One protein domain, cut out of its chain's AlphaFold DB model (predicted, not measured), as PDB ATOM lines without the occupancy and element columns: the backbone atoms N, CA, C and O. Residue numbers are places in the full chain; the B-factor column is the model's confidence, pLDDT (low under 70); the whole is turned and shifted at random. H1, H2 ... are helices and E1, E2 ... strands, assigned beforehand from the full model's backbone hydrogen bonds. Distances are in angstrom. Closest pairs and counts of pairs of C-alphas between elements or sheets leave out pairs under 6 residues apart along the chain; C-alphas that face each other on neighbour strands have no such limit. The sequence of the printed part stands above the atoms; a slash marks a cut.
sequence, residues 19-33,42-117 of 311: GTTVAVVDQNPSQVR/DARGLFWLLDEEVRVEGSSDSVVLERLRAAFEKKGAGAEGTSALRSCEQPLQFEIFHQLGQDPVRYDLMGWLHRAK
ATOM      1  N   GLY A  19     175.024 129.481 109.741       87.69
ATOM      2  CA  GLY A  19     176.161 130.337 109.413       87.69
ATOM      3  C   GLY A  19     177.041 130.684 110.612       87.69
ATOM      4  O   GLY A  19     178.251 130.793 110.443       87.69
ATOM      5  N   THR A  20     176.480 130.792 111.819       86.62
ATOM      6  CA  THR A  20     177.257 131.070 113.039       86.62
ATOM      7  C   THR A  20     178.166 129.896 113.404       86.62
ATOM      8  O   THR A  20     179.358 130.094 113.619       86.62
ATOM      9  N   THR A  21     177.646 128.666 113.380       90.56
ATOM     10  CA  THR A  21     178.427 127.432 113.571       90.56
ATOM     11  C   THR A  21     179.456 127.238 112.456       90.56
ATOM     12  O   THR A  21     180.602 126.883 112.725       90.56
ATOM     13  N   VAL A  22     179.078 127.503 111.200       91.44
ATOM     14  CA  VAL A  22     179.998 127.414 110.053       91.44
ATOM     15  C   VAL A  22     181.134 128.429 110.177       91.44
ATOM     16  O   VAL A  22     182.272 128.086 109.873       91.44
ATOM     17  N   ALA A  23     180.868 129.644 110.666       90.38
ATOM     18  CA  ALA A  23     181.886 130.675 110.841       90.38
ATOM     19  C   ALA A  23     182.990 130.245 111.824       90.38
ATOM     20  O   ALA A  23     184.166 130.448 111.525       90.38
ATOM     21  N   VAL A  24     182.644 129.562 112.924       92.69
ATOM     22  CA  VAL A  24     183.635 129.028 113.882       92.69
ATOM     23  C   VAL A  24     184.686 128.163 113.178       92.69
ATOM     24  O   VAL A  24     185.874 128.239 113.483       92.69
ATOM     25  N   VAL A  25     184.268 127.363 112.195       93.19
ATOM     26  CA  VAL A  25     185.166 126.477 111.441       93.19
ATOM     27  C   VAL A  25     185.829 127.206 110.271       93.19
ATOM     28  O   VAL A  25     187.036 127.065 110.058       93.19
ATOM     29  N   ASP A  26     185.050 127.989 109.521       89.19
ATOM     30  CA  ASP A  26     185.394 128.444 108.175       89.19
ATOM     31  C   ASP A  26     185.064 129.923 107.870       89.19
ATOM     32  O   ASP A  26     184.750 130.294 106.735       89.19
ATOM     33  N   GLN A  27     185.155 130.819 108.855       84.56
ATOM     34  CA  GLN A  27     184.993 132.251 108.593       84.56
ATOM     35  C   GLN A  27     186.097 132.776 107.668       84.56
ATOM     36  O   GLN A  27     187.283 132.774 108.007       84.56
ATOM     37  N   ASN A  28     185.685 133.261 106.491       65.50
ATOM     38  CA  ASN A  28     186.546 133.983 105.565       65.50
ATOM     39  C   ASN A  28     186.265 135.492 105.664       65.50
ATOM     40  O   ASN A  28     185.129 135.895 105.400       65.50
ATOM     41  N   PRO A  29     187.266 136.339 105.963       52.94
ATOM     42  CA  PRO A  29     187.085 137.792 106.034       52.94
ATOM     43  C   PRO A  29     186.524 138.406 104.744       52.94
ATOM     44  O   PRO A  29     185.807 139.398 104.796       52.94
ATOM     45  N   SER A  30     186.768 137.804 103.573       50.34
ATOM     46  CA  SER A  30     186.296 138.356 102.296       50.34
ATOM     47  C   SER A  30     184.801 138.138 102.015       50.34
ATOM     48  O   SER A  30     184.312 138.595 100.984       50.34
ATOM     49  N   GLN A  31     184.074 137.407 102.869       47.09
ATOM     50  CA  GLN A  31     182.640 137.123 102.694       47.09
ATOM     51  C   GLN A  31     181.729 137.967 103.599       47.09
ATOM     52  O   GLN A  31     180.509 137.845 103.512       47.09
ATOM     53  N   VAL A  32     182.288 138.849 104.431       41.22
ATOM     54  CA  VAL A  32     181.521 139.599 105.430       41.22
ATOM     55  C   VAL A  32     181.392 141.069 105.020       41.22
ATOM     56  O   VAL A  32     182.232 141.899 105.341       41.22
ATOM     57  N   ARG A  33     180.296 141.410 104.329       34.06
ATOM     58  CA  ARG A  33     179.680 142.748 104.430       34.06
ATOM     59  C   ARG A  33     178.634 142.691 105.547       34.06
ATOM     60  O   ARG A  33     177.440 142.681 105.274       34.06
ATOM     61  N   ASP A  42     188.631 141.123 112.353       62.22
ATOM     62  CA  ASP A  42     189.534 140.015 112.020       62.22
ATOM     63  C   ASP A  42     189.142 138.629 112.548       62.22
ATOM     64  O   ASP A  42     190.002 137.769 112.709       62.22
ATOM     65  N   ALA A  43     187.855 138.353 112.781       68.19
ATOM     66  CA  ALA A  43     187.445 137.008 113.196       68.19
ATOM     67  C   ALA A  43     187.786 135.967 112.102       68.19
ATOM     68  O   ALA A  43     187.386 136.091 110.937       68.19
ATOM     69  N   ARG A  44     188.602 134.967 112.462       86.81
ATOM     70  CA  ARG A  44     189.103 133.904 111.577       86.81
ATOM     71  C   ARG A  44     188.656 132.550 112.093       86.81
ATOM     72  O   ARG A  44     188.829 132.258 113.271       86.81
ATOM     73  N   GLY A  45     188.133 131.718 111.195       92.00
ATOM     74  CA  GLY A  45     187.726 130.357 111.531       92.00
ATOM     75  C   GLY A  45     188.907 129.449 111.888       92.00
ATOM     76  O   GLY A  45     190.056 129.706 111.515       92.00
ATOM     77  N   LEU A  46     188.601 128.343 112.559       94.94
ATOM     78  CA  LEU A  46     189.555 127.336 113.026       94.94
ATOM     79  C   LEU A  46     190.524 126.845 111.941       94.94
ATOM     80  O   LEU A  46     191.723 126.738 112.189       94.94
ATOM     81  N   PHE A  47     190.035 126.574 110.728       93.69
ATOM     82  CA  PHE A  47     190.886 126.115 109.626       93.69
ATOM     83  C   PHE A  47     191.952 127.131 109.231       93.69
ATOM     84  O   PHE A  47     193.081 126.754 108.924       93.69
ATOM     85  N   TRP A  48     191.607 128.417 109.260       91.56
ATOM     86  CA  TRP A  48     192.566 129.472 108.975       91.56
ATOM     87  C   TRP A  48     193.603 129.581 110.096       91.56
ATOM     88  O   TRP A  48     194.792 129.667 109.803       91.56
ATOM     89  N   LEU A  49     193.161 129.528 111.359       93.62
ATOM     90  CA  LEU A  49     194.046 129.627 112.525       93.62
ATOM     91  C   LEU A  49     195.082 128.499 112.542       93.62
ATOM     92  O   LEU A  49     196.261 128.764 112.730       93.62
ATOM     93  N   LEU A  50     194.663 127.260 112.276       95.12
ATOM     94  CA  LEU A  50     195.571 126.109 112.215       95.12
ATOM     95  C   LEU A  50     196.635 126.259 111.122       95.12
ATOM     96  O   LEU A  50     197.817 126.049 111.378       95.12
ATOM     97  N   ASP A  51     196.229 126.640 109.909       92.44
ATOM     98  CA  ASP A  51     197.156 126.824 108.785       92.44
ATOM     99  C   ASP A  51     198.156 127.972 109.020       92.44
ATOM    100  O   ASP A  51     199.259 127.964 108.461       92.44
ATOM    101  N   GLU A  52     197.766 128.980 109.801       91.06
ATOM    102  CA  GLU A  52     198.603 130.133 110.117       91.06
ATOM    103  C   GLU A  52     199.574 129.826 111.263       91.06
ATOM    104  O   GLU A  52     200.784 129.963 111.082       91.06
ATOM    105  N   GLU A  53     199.075 129.285 112.374       93.75
ATOM    106  CA  GLU A  53     199.870 128.948 113.561       93.75
ATOM    107  C   GLU A  53     200.920 127.862 113.293       93.75
ATOM    108  O   GLU A  53     201.985 127.859 113.904       93.75
ATOM    109  N   VAL A  54     200.693 126.970 112.318       94.06
ATOM    110  CA  VAL A  54     201.695 125.974 111.885       94.06
ATOM    111  C   VAL A  54     203.018 126.624 111.461       94.06
ATOM    112  O   VAL A  54     204.068 125.976 111.495       94.06
ATOM    113  N   ARG A  55     202.973 127.884 111.021       90.12
ATOM    114  CA  ARG A  55     204.118 128.636 110.493       90.12
ATOM    115  C   ARG A  55     204.832 129.450 111.569       90.12
ATOM    116  O   ARG A  55     205.899 129.989 111.287       90.12
ATOM    117  N   VAL A  56     204.237 129.562 112.752       93.12
ATOM    118  CA  VAL A  56     204.763 130.335 113.872       93.12
ATOM    119  C   VAL A  56     205.631 129.413 114.724       93.12
ATOM    120  O   VAL A  56     205.170 128.409 115.269       93.12
ATOM    121  N   GLU A  57     206.921 129.731 114.827       90.56
ATOM    122  CA  GLU A  57     207.841 128.971 115.675       90.56
ATOM    123  C   GLU A  57     207.445 129.101 117.150       90.56
ATOM    124  O   GLU A  57     207.157 130.190 117.639       90.56
ATOM    125  N   GLY A  58     207.414 127.974 117.865       91.75
ATOM    126  CA  GLY A  58     207.000 127.937 119.271       91.75
ATOM    127  C   GLY A  58     205.487 128.007 119.503       91.75
ATOM    128  O   GLY A  58     205.068 127.990 120.660       91.75
ATOM    129  N   SER A  59     204.665 128.043 118.448       96.12
ATOM    130  CA  SER A  59     203.210 127.958 118.594       96.12
ATOM    131  C   SER A  59     202.749 126.572 119.059       96.12
ATOM    132  O   SER A  59     203.448 125.561 118.924       96.12
ATOM    133  N   SER A  60     201.550 126.530 119.634       96.81
ATOM    134  CA  SER A  60     200.950 125.351 120.246       96.81
ATOM    135  C   SER A  60     199.433 125.333 120.052       96.81
ATOM    136  O   SER A  60     198.808 126.347 119.733       96.81
ATOM    137  N   ASP A  61     198.815 124.176 120.308       97.25
ATOM    138  CA  ASP A  61     197.354 124.037 120.258       97.25
ATOM    139  C   ASP A  61     196.652 125.034 121.203       97.25
ATOM    140  O   ASP A  61     195.562 125.513 120.900       97.25
ATOM    141  N   SER A  62     197.281 125.417 122.323       96.56
ATOM    142  CA  SER A  62     196.699 126.403 123.243       96.56
ATOM    143  C   SER A  62     196.584 127.787 122.610       96.56
ATOM    144  O   SER A  62     195.574 128.451 122.815       96.56
ATOM    145  N   VAL A  63     197.568 128.212 121.808       96.06
ATOM    146  CA  VAL A  63     197.520 129.510 121.110       96.06
ATOM    147  C   VAL A  63     196.364 129.535 120.109       96.06
ATOM    148  O   VAL A  63     195.586 130.490 120.088       96.06
ATOM    149  N   VAL A  64     196.194 128.456 119.338       95.69
ATOM    150  CA  VAL A  64     195.069 128.301 118.402       95.69
ATOM    151  C   VAL A  64     193.734 128.428 119.139       95.69
ATOM    152  O   VAL A  64     192.850 129.160 118.691       95.69
ATOM    153  N   LEU A  65     193.587 127.737 120.275       95.62
ATOM    154  CA  LEU A  65     192.349 127.755 121.046       95.62
ATOM    155  C   LEU A  65     192.043 129.138 121.628       95.62
ATOM    156  O   LEU A  65     190.906 129.592 121.528       95.62
ATOM    157  N   GLU A  66     193.034 129.827 122.191       93.94
ATOM    158  CA  GLU A  66     192.851 131.181 122.727       93.94
ATOM    159  C   GLU A  66     192.414 132.172 121.642       93.94
ATOM    160  O   GLU A  66     191.495 132.966 121.854       93.94
ATOM    161  N   ARG A  67     192.996 132.085 120.439       93.25
ATOM    162  CA  ARG A  67     192.583 132.924 119.302       93.25
ATOM    163  C   ARG A  67     191.173 132.595 118.819       93.25
ATOM    164  O   ARG A  67     190.411 133.509 118.509       93.25
ATOM    165  N   LEU A  68     190.804 131.313 118.786       92.88
ATOM    166  CA  LEU A  68     189.451 130.887 118.425       92.88
ATOM    167  C   LEU A  68     188.419 131.398 119.441       92.88
ATOM    168  O   LEU A  68     187.378 131.928 119.053       92.88
ATOM    169  N   ARG A  69     188.729 131.288 120.739       91.88
ATOM    170  CA  ARG A  69     187.899 131.808 121.831       91.88
ATOM    171  C   ARG A  69     187.713 133.313 121.713       91.88
ATOM    172  O   ARG A  69     186.584 133.786 121.715       91.88
ATOM    173  N   ALA A  70     188.800 134.056 121.515       90.06
ATOM    174  CA  ALA A  70     188.747 135.504 121.341       90.06
ATOM    175  C   ALA A  70     187.877 135.939 120.146       90.06
ATOM    176  O   ALA A  70     187.249 136.994 120.206       90.06
ATOM    177  N   ALA A  71     187.827 135.138 119.077       87.94
ATOM    178  CA  ALA A  71     187.051 135.446 117.878       87.94
ATOM    179  C   ALA A  71     185.551 135.119 118.001       87.94
ATOM    180  O   ALA A  71     184.730 135.841 117.438       87.94
ATOM    181  N   PHE A  72     185.186 134.035 118.700       87.75
ATOM    182  CA  PHE A  72     183.818 133.495 118.663       87.75
ATOM    183  C   PHE A  72     183.112 133.397 120.010       87.75
ATOM    184  O   PHE A  72     181.890 133.245 120.025       87.75
ATOM    185  N   GLU A  73     183.818 133.493 121.137       85.25
ATOM    186  CA  GLU A  73     183.152 133.568 122.432       85.25
ATOM    187  C   GLU A  73     182.619 134.972 122.679       85.25
ATOM    188  O   GLU A  73     183.360 135.943 122.839       85.25
ATOM    189  N   LYS A  74     181.293 135.080 122.772       73.56
ATOM    190  CA  LYS A  74     180.641 136.310 123.218       73.56
ATOM    191  C   LYS A  74     180.981 136.573 124.691       73.56
ATOM    192  O   LYS A  74     180.414 135.947 125.583       73.56
ATOM    193  N   LYS A  75     181.864 137.539 124.960       56.47
ATOM    194  CA  LYS A  75     182.046 138.131 126.297       56.47
ATOM    195  C   LYS A  75     181.165 139.378 126.435       56.47
ATOM    196  O   LYS A  75     181.526 140.431 125.923       56.47
ATOM    197  N   GLY A  76     180.029 139.287 127.135       46.97
ATOM    198  CA  GLY A  76     179.284 140.482 127.573       46.97
ATOM    199  C   GLY A  76     177.785 140.294 127.834       46.97
ATOM    200  O   GLY A  76     177.109 139.537 127.146       46.97
ATOM    201  N   ALA A  77     177.261 141.055 128.801       38.66
ATOM    202  CA  ALA A  77     175.878 141.040 129.302       38.66
ATOM    203  C   ALA A  77     174.818 141.680 128.367       38.66
ATOM    204  O   ALA A  77     173.713 141.974 128.810       38.66
ATOM    205  N   GLY A  78     175.142 141.906 127.090       46.75
ATOM    206  CA  GLY A  78     174.248 142.543 126.107       46.75
ATOM    207  C   GLY A  78     174.289 141.921 124.709       46.75
ATOM    208  O   GLY A  78     173.759 142.498 123.767       46.75
ATOM    209  N   ALA A  79     174.941 140.767 124.544       51.78
ATOM    210  CA  ALA A  79     175.002 140.079 123.262       51.78
ATOM    211  C   ALA A  79     173.820 139.106 123.142       51.78
ATOM    212  O   ALA A  79     173.944 137.932 123.483       51.78
ATOM    213  N   GLU A  80     172.671 139.587 122.663       47.28
ATOM    214  CA  GLU A  80     171.522 138.723 122.373       47.28
ATOM    215  C   GLU A  80     171.933 137.581 121.420       47.28
ATOM    216  O   GLU A  80     172.621 137.778 120.412       47.28
ATOM    217  N   GLY A  81     171.576 136.350 121.792       61.19
ATOM    218  CA  GLY A  81     171.809 135.127 121.022       61.19
ATOM    219  C   GLY A  81     172.936 134.230 121.547       61.19
ATOM    220  O   GLY A  81     174.033 134.689 121.872       61.19
ATOM    221  N   THR A  82     172.676 132.923 121.561       64.94
ATOM    222  CA  THR A  82     173.602 131.860 121.975       64.94
ATOM    223  C   THR A  82     174.908 131.900 121.170       64.94
ATOM    224  O   THR A  82     174.891 131.968 119.941       64.94
ATOM    225  N   SER A  83     176.054 131.866 121.859       79.38
ATOM    226  CA  SER A  83     177.369 131.712 121.221       79.38
ATOM    227  C   SER A  83     177.470 130.341 120.545       79.38
ATOM    228  O   SER A  83     177.108 129.334 121.147       79.38
ATOM    229  N   ALA A  84     177.987 130.285 119.314       86.62
ATOM    230  CA  ALA A  84     178.204 129.021 118.601       86.62
ATOM    231  C   ALA A  84     179.377 128.197 119.172       86.62
ATOM    232  O   ALA A  84     179.491 127.009 118.868       86.62
ATOM    233  N   LEU A  85     180.220 128.827 119.998       91.94
ATOM    234  CA  LEU A  85     181.385 128.249 120.666       91.94
ATOM    235  C   LEU A  85     181.297 128.475 122.184       91.94
ATOM    236  O   LEU A  85     180.941 129.573 122.624       91.94
ATOM    237  N   ARG A  86     181.656 127.459 122.975       92.56
ATOM    238  CA  ARG A  86     181.800 127.534 124.438       92.56
ATOM    239  C   ARG A  86     183.104 126.872 124.891       92.56
ATOM    240  O   ARG A  86     183.399 125.751 124.487       92.56
ATOM    241  N   SER A  87     183.843 127.513 125.788       91.06
ATOM    242  CA  SER A  87     184.992 126.919 126.474       91.06
ATOM    243  C   SER A  87     184.594 125.851 127.483       91.06
ATOM    244  O   SER A  87     183.600 125.981 128.197       91.06
ATOM    245  N   CYS A  88     185.425 124.816 127.574       91.88
ATOM    246  CA  CYS A  88     185.364 123.823 128.636       91.88
ATOM    247  C   CYS A  88     186.377 124.153 129.744       91.88
ATOM    248  O   CYS A  88     187.349 124.876 129.517       91.88
ATOM    249  N   GLU A  89     186.163 123.589 130.934       91.31
ATOM    250  CA  GLU A  89     187.121 123.668 132.048       91.31
ATOM    251  C   GLU A  89     188.400 122.876 131.749       91.31
ATOM    252  O   GLU A  89     189.491 123.234 132.191       91.31
ATOM    253  N   GLN A  90     188.271 121.789 130.982       94.75
ATOM    254  CA  GLN A  90     189.394 120.964 130.570       94.75
ATOM    255  C   GLN A  90     190.301 121.728 129.587       94.75
ATOM    256  O   GLN A  90     189.808 122.395 128.669       94.75
ATOM    257  N   PRO A  91     191.633 121.602 129.729       93.62
ATOM    258  CA  PRO A  91     192.570 122.255 128.827       93.62
ATOM    259  C   PRO A  91     192.380 121.741 127.398       93.62
ATOM    260  O   PRO A  91     192.100 120.564 127.188       93.62
ATOM    261  N   LEU A  92     192.551 122.633 126.420       95.50
ATOM    262  CA  LEU A  92     192.430 122.339 124.984       95.50
ATOM    263  C   LEU A  92     191.045 121.856 124.511       95.50
ATOM    264  O   LEU A  92     190.890 121.543 123.330       95.50
ATOM    265  N   GLN A  93     190.036 121.842 125.386       96.94
ATOM    266  CA  GLN A  93     188.681 121.430 125.036       96.94
ATOM    267  C   GLN A  93     187.745 122.625 124.852       96.94
ATOM    268  O   GLN A  93     187.824 123.650 125.541       96.94
ATOM    269  N   PHE A  94     186.841 122.473 123.891       95.75
ATOM    270  CA  PHE A  94     185.778 123.425 123.600       95.75
ATOM    271  C   PHE A  94     184.570 122.704 123.006       95.75
ATOM    272  O   PHE A  94     184.679 121.599 122.478       95.75
ATOM    273  N   GLU A  95     183.411 123.341 123.076       95.88
ATOM    274  CA  GLU A  95     182.162 122.840 122.522       95.88
ATOM    275  C   GLU A  95     181.690 123.734 121.382       95.88
ATOM    276  O   GLU A  95     181.608 124.955 121.527       95.88
ATOM    277  N   ILE A  96     181.355 123.113 120.252       95.25
ATOM    278  CA  ILE A  96     180.633 123.760 119.157       95.25
ATOM    279  C   ILE A  96     179.191 123.278 119.212       95.25
ATOM    280  O   ILE A  96     178.932 122.077 119.302       95.25
ATOM    281  N   PHE A  97     178.244 124.203 119.117       92.31
ATOM    282  CA  PHE A  97     176.834 123.847 119.062       92.31
ATOM    283  C   PHE A  97     176.398 123.642 117.611       92.31
ATOM    284  O   PHE A  97     176.186 124.592 116.850       92.31
ATOM    285  N   HIS A  98     176.280 122.377 117.224       91.31
ATOM    286  CA  HIS A  98     175.748 121.937 115.942       91.31
ATOM    287  C   HIS A  98     174.211 121.914 115.966       91.31
ATOM    288  O   HIS A  98     173.585 122.339 116.939       91.31
ATOM    289  N   GLN A  99     173.593 121.468 114.863       90.06
ATOM    290  CA  GLN A  99     172.131 121.367 114.718       90.06
ATOM    291  C   GLN A  99     171.420 122.663 115.147       90.06
ATOM    292  O   GLN A  99     170.497 122.643 115.958       90.06
ATOM    293  N   LEU A 100     171.900 123.803 114.635       88.06
ATOM    294  CA  LEU A 100     171.358 125.140 114.922       88.06
ATOM    295  C   LEU A 100     171.400 125.531 116.407       88.06
ATOM    296  O   LEU A 100     170.504 126.203 116.910       88.06
ATOM    297  N   GLY A 101     172.440 125.102 117.118       88.19
ATOM    298  CA  GLY A 101     172.622 125.436 118.527       88.19
ATOM    299  C   GLY A 101     172.110 124.372 119.501       88.19
ATOM    300  O   GLY A 101     172.282 124.533 120.706       88.19
ATOM    301  N   GLN A 102     171.477 123.302 119.011       88.81
ATOM    302  CA  GLN A 102     170.800 122.311 119.855       88.81
ATOM    303  C   GLN A 102     171.662 121.098 120.216       88.81
ATOM    304  O   GLN A 102     171.299 120.351 121.121       88.81
ATOM    305  N   ASP A 103     172.790 120.902 119.532       91.00
ATOM    306  CA  ASP A 103     173.654 119.733 119.707       91.00
ATOM    307  C   ASP A 103     175.088 120.157 120.068       91.00
ATOM    308  O   ASP A 103     175.900 120.422 119.175       91.00
ATOM    309  N   PRO A 104     175.415 120.312 121.365       93.31
ATOM    310  CA  PRO A 104     176.765 120.653 121.792       93.31
ATOM    311  C   PRO A 104     177.701 119.450 121.617       93.31
ATOM    312  O   PRO A 104     177.569 118.437 122.300       93.31
ATOM    313  N   VAL A 105     178.697 119.591 120.742       94.88
ATOM    314  CA  VAL A 105     179.740 118.580 120.529       94.88
ATOM    315  C   VAL A 105     181.055 119.093 121.086       94.88
ATOM    316  O   VAL A 105     181.531 120.164 120.703       94.88
ATOM    317  N   ARG A 106     181.650 118.305 121.984       96.56
ATOM    318  CA  ARG A 106     182.950 118.598 122.584       96.56
ATOM    319  C   ARG A 106     184.082 118.122 121.681       96.56
ATOM    320  O   ARG A 106     184.125 116.955 121.295       96.56
ATOM    321  N   TYR A 107     185.010 119.024 121.400       97.38
ATOM    322  CA  TYR A 107     186.240 118.766 120.666       97.38
ATOM    323  C   TYR A 107     187.437 118.855 121.606       97.38
ATOM    324  O   TYR A 107     187.461 119.662 122.534       97.38
ATOM    325  N   ASP A 108     188.437 118.026 121.327       96.94
ATOM    326  CA  ASP A 108     189.759 118.081 121.939       96.94
ATOM    327  C   ASP A 108     190.761 118.504 120.865       96.94
ATOM    328  O   ASP A 108     190.938 117.794 119.869       96.94
ATOM    329  N   LEU A 109     191.375 119.675 121.051       96.81
ATOM    330  CA  LEU A 109     192.316 120.274 120.106       96.81
ATOM    331  C   LEU A 109     193.730 119.677 120.204       96.81
ATOM    332  O   LEU A 109     194.602 120.028 119.409       96.81
ATOM    333  N   MET A 110     193.986 118.775 121.152       97.31
ATOM    334  CA  MET A 110     195.313 118.206 121.371       97.31
ATOM    335  C   MET A 110     195.896 117.575 120.092       97.31
ATOM    336  O   MET A 110     195.344 116.648 119.491       97.31
ATOM    337  N   GLY A 111     197.054 118.081 119.669       96.12
ATOM    338  CA  GLY A 111     197.801 117.632 118.500       96.12
ATOM    339  C   GLY A 111     197.249 118.097 117.150       96.12
ATOM    340  O   GLY A 111     197.749 117.642 116.115       96.12
ATOM    341  N   TRP A 112     196.240 118.971 117.106       96.75
ATOM    342  CA  TRP A 112     195.666 119.440 115.839       96.75
ATOM    343  C   TRP A 112     196.647 120.302 115.053       96.75
ATOM    344  O   TRP A 112     196.751 120.128 113.838       96.75
ATOM    345  N   LEU A 113     197.435 121.145 115.723       95.56
ATOM    346  CA  LEU A 113     198.462 121.958 115.077       95.56
ATOM    347  C   LEU A 113     199.510 121.081 114.383       95.56
ATOM    348  O   LEU A 113     199.905 121.339 113.249       95.56
ATOM    349  N   HIS A 114     199.920 119.981 115.021       93.94
ATOM    350  CA  HIS A 114     200.819 119.012 114.394       93.94
ATOM    351  C   HIS A 114     200.179 118.354 113.162       93.94
ATOM    352  O   HIS A 114     200.839 118.193 112.137       93.94
ATOM    353  N   ARG A 115     198.891 117.995 113.233       93.25
ATOM    354  CA  ARG A 115     198.147 117.400 112.106       93.25
ATOM    355  C   ARG A 115     197.917 118.381 110.954       93.25
ATOM    356  O   ARG A 115     197.810 117.940 109.814       93.25
ATOM    357  N   ALA A 116     197.864 119.679 111.237       93.38
ATOM    358  CA  ALA A 116     197.764 120.732 110.234       93.38
ATOM    359  C   ALA A 116     199.094 120.993 109.498       93.38
ATOM    360  O   ALA A 116     199.118 121.732 108.514       93.38
ATOM    361  N   LYS A 117     200.211 120.378 109.916       91.88
ATOM    362  CA  LYS A 117     201.483 120.501 109.192       91.88
ATOM    363  C   LYS A 117     201.395 119.845 107.807       91.88
ATOM    364  O   LYS A 117     200.898 118.723 107.682       91.88
TER     365      LYS A 117
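AT A GLANCE: This is residues 19 to 33 and 42 to 117 of the 311 residues of the protein "unconventional myosin-XVIIIb-like" of Leptonychotes weddellii (UniProt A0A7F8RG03). A small three-strand antiparallel sheet has the longest helix, H3, slanting over one face, while H1 and H2 follow one another roughly end to end, H1 by the sheet and H2 packed on H3. H4 is a short helix after the last strand, and residues 76 to 81 of the loop between H3 and E1 stick out. The printed part has 91 residues with four named helices and three named strands, in the order H1, H2, H3, E1, E2, E3, H4; the sheet runs E1, E2, E3, and the class is mixed, helices and strands. It is compact, with a radius of gyration of the C-alphas of 13.1 A and spans of 38 by 33 by 24 A.

IN THESE COORDINATES: H1 is residues 19 to 26, 9.5 A long, with C-alpha 19 at (176.161, 130.337, 109.413). H2 is residues 46 to 53, 10.5 A, and H3 is residues 61 to 72, 16.6 A, beginning with C-alpha 61 at (197.354, 124.037, 120.258). The strands are E1, residues 85 to 87, E2, residues 93 to 98, 15.8 A, and E3, residues 103 to 108, 16.3 A. H4 is residues 112 to 115, with C-alpha 115 at (198.147, 117.400, 112.106).

HOW THE PARTS SIT: H1 only grazes the sheet, with its residues 20 to 25. H1 touches H2, the same way at a shallow tilt of 28 degrees; their closest C-alphas, of Val 25 and Leu 46, are 4.7 A apart. H2 touches residues 63 to 68 of H3, opposite ways at a steep tilt of 48 degrees, with the closest C-alphas, of Leu 49 and Val 64, 6.1 A apart. H3 is on the sheet in two layers, a helix on one face of a sheet, over E1 and E2. Its height over the sheet is 9.6 A, from a local plane fitted to just 6 C-alphas, and it runs slantwise to the strands, at 50 degrees to E1 on the local plane. The closest C-alphas of H3 and E1, of Phe 72 and Leu 85, are 6.1 A apart. E1, E2 and E3 form a meander, each strand the antiparallel neighbour of the one before, with hairpins E1 and E2, and E2 and E3. N 95 and O 86 are 2.8 A apart, and N 98 and O 103 also 2.8 A, within hydrogen-bond range. H4 only just touches H2, with 3 pairs of C-alphas within 8 A, the closest those of Leu 50 and Leu 113 at 5.8 A. In H2 and H3 every O i to N i+4 pair is within hydrogen-bond range, in H1 3 of 4; H4 is too short for such a pair.

THE WHOLE: The C-alphas farthest apart are those of Gly 78 and Lys 117, 38.9 A. Residues 34 to 41 are not printed; C-alphas 33 and 42 are 12.7 A apart across the cut. The link from H3 to E1 is long, with 12 residues. The model's mean pLDDT over the printed part is 85.2, and it is under 70 in residues 28 to 33, 42 to 43 and 75 to 82.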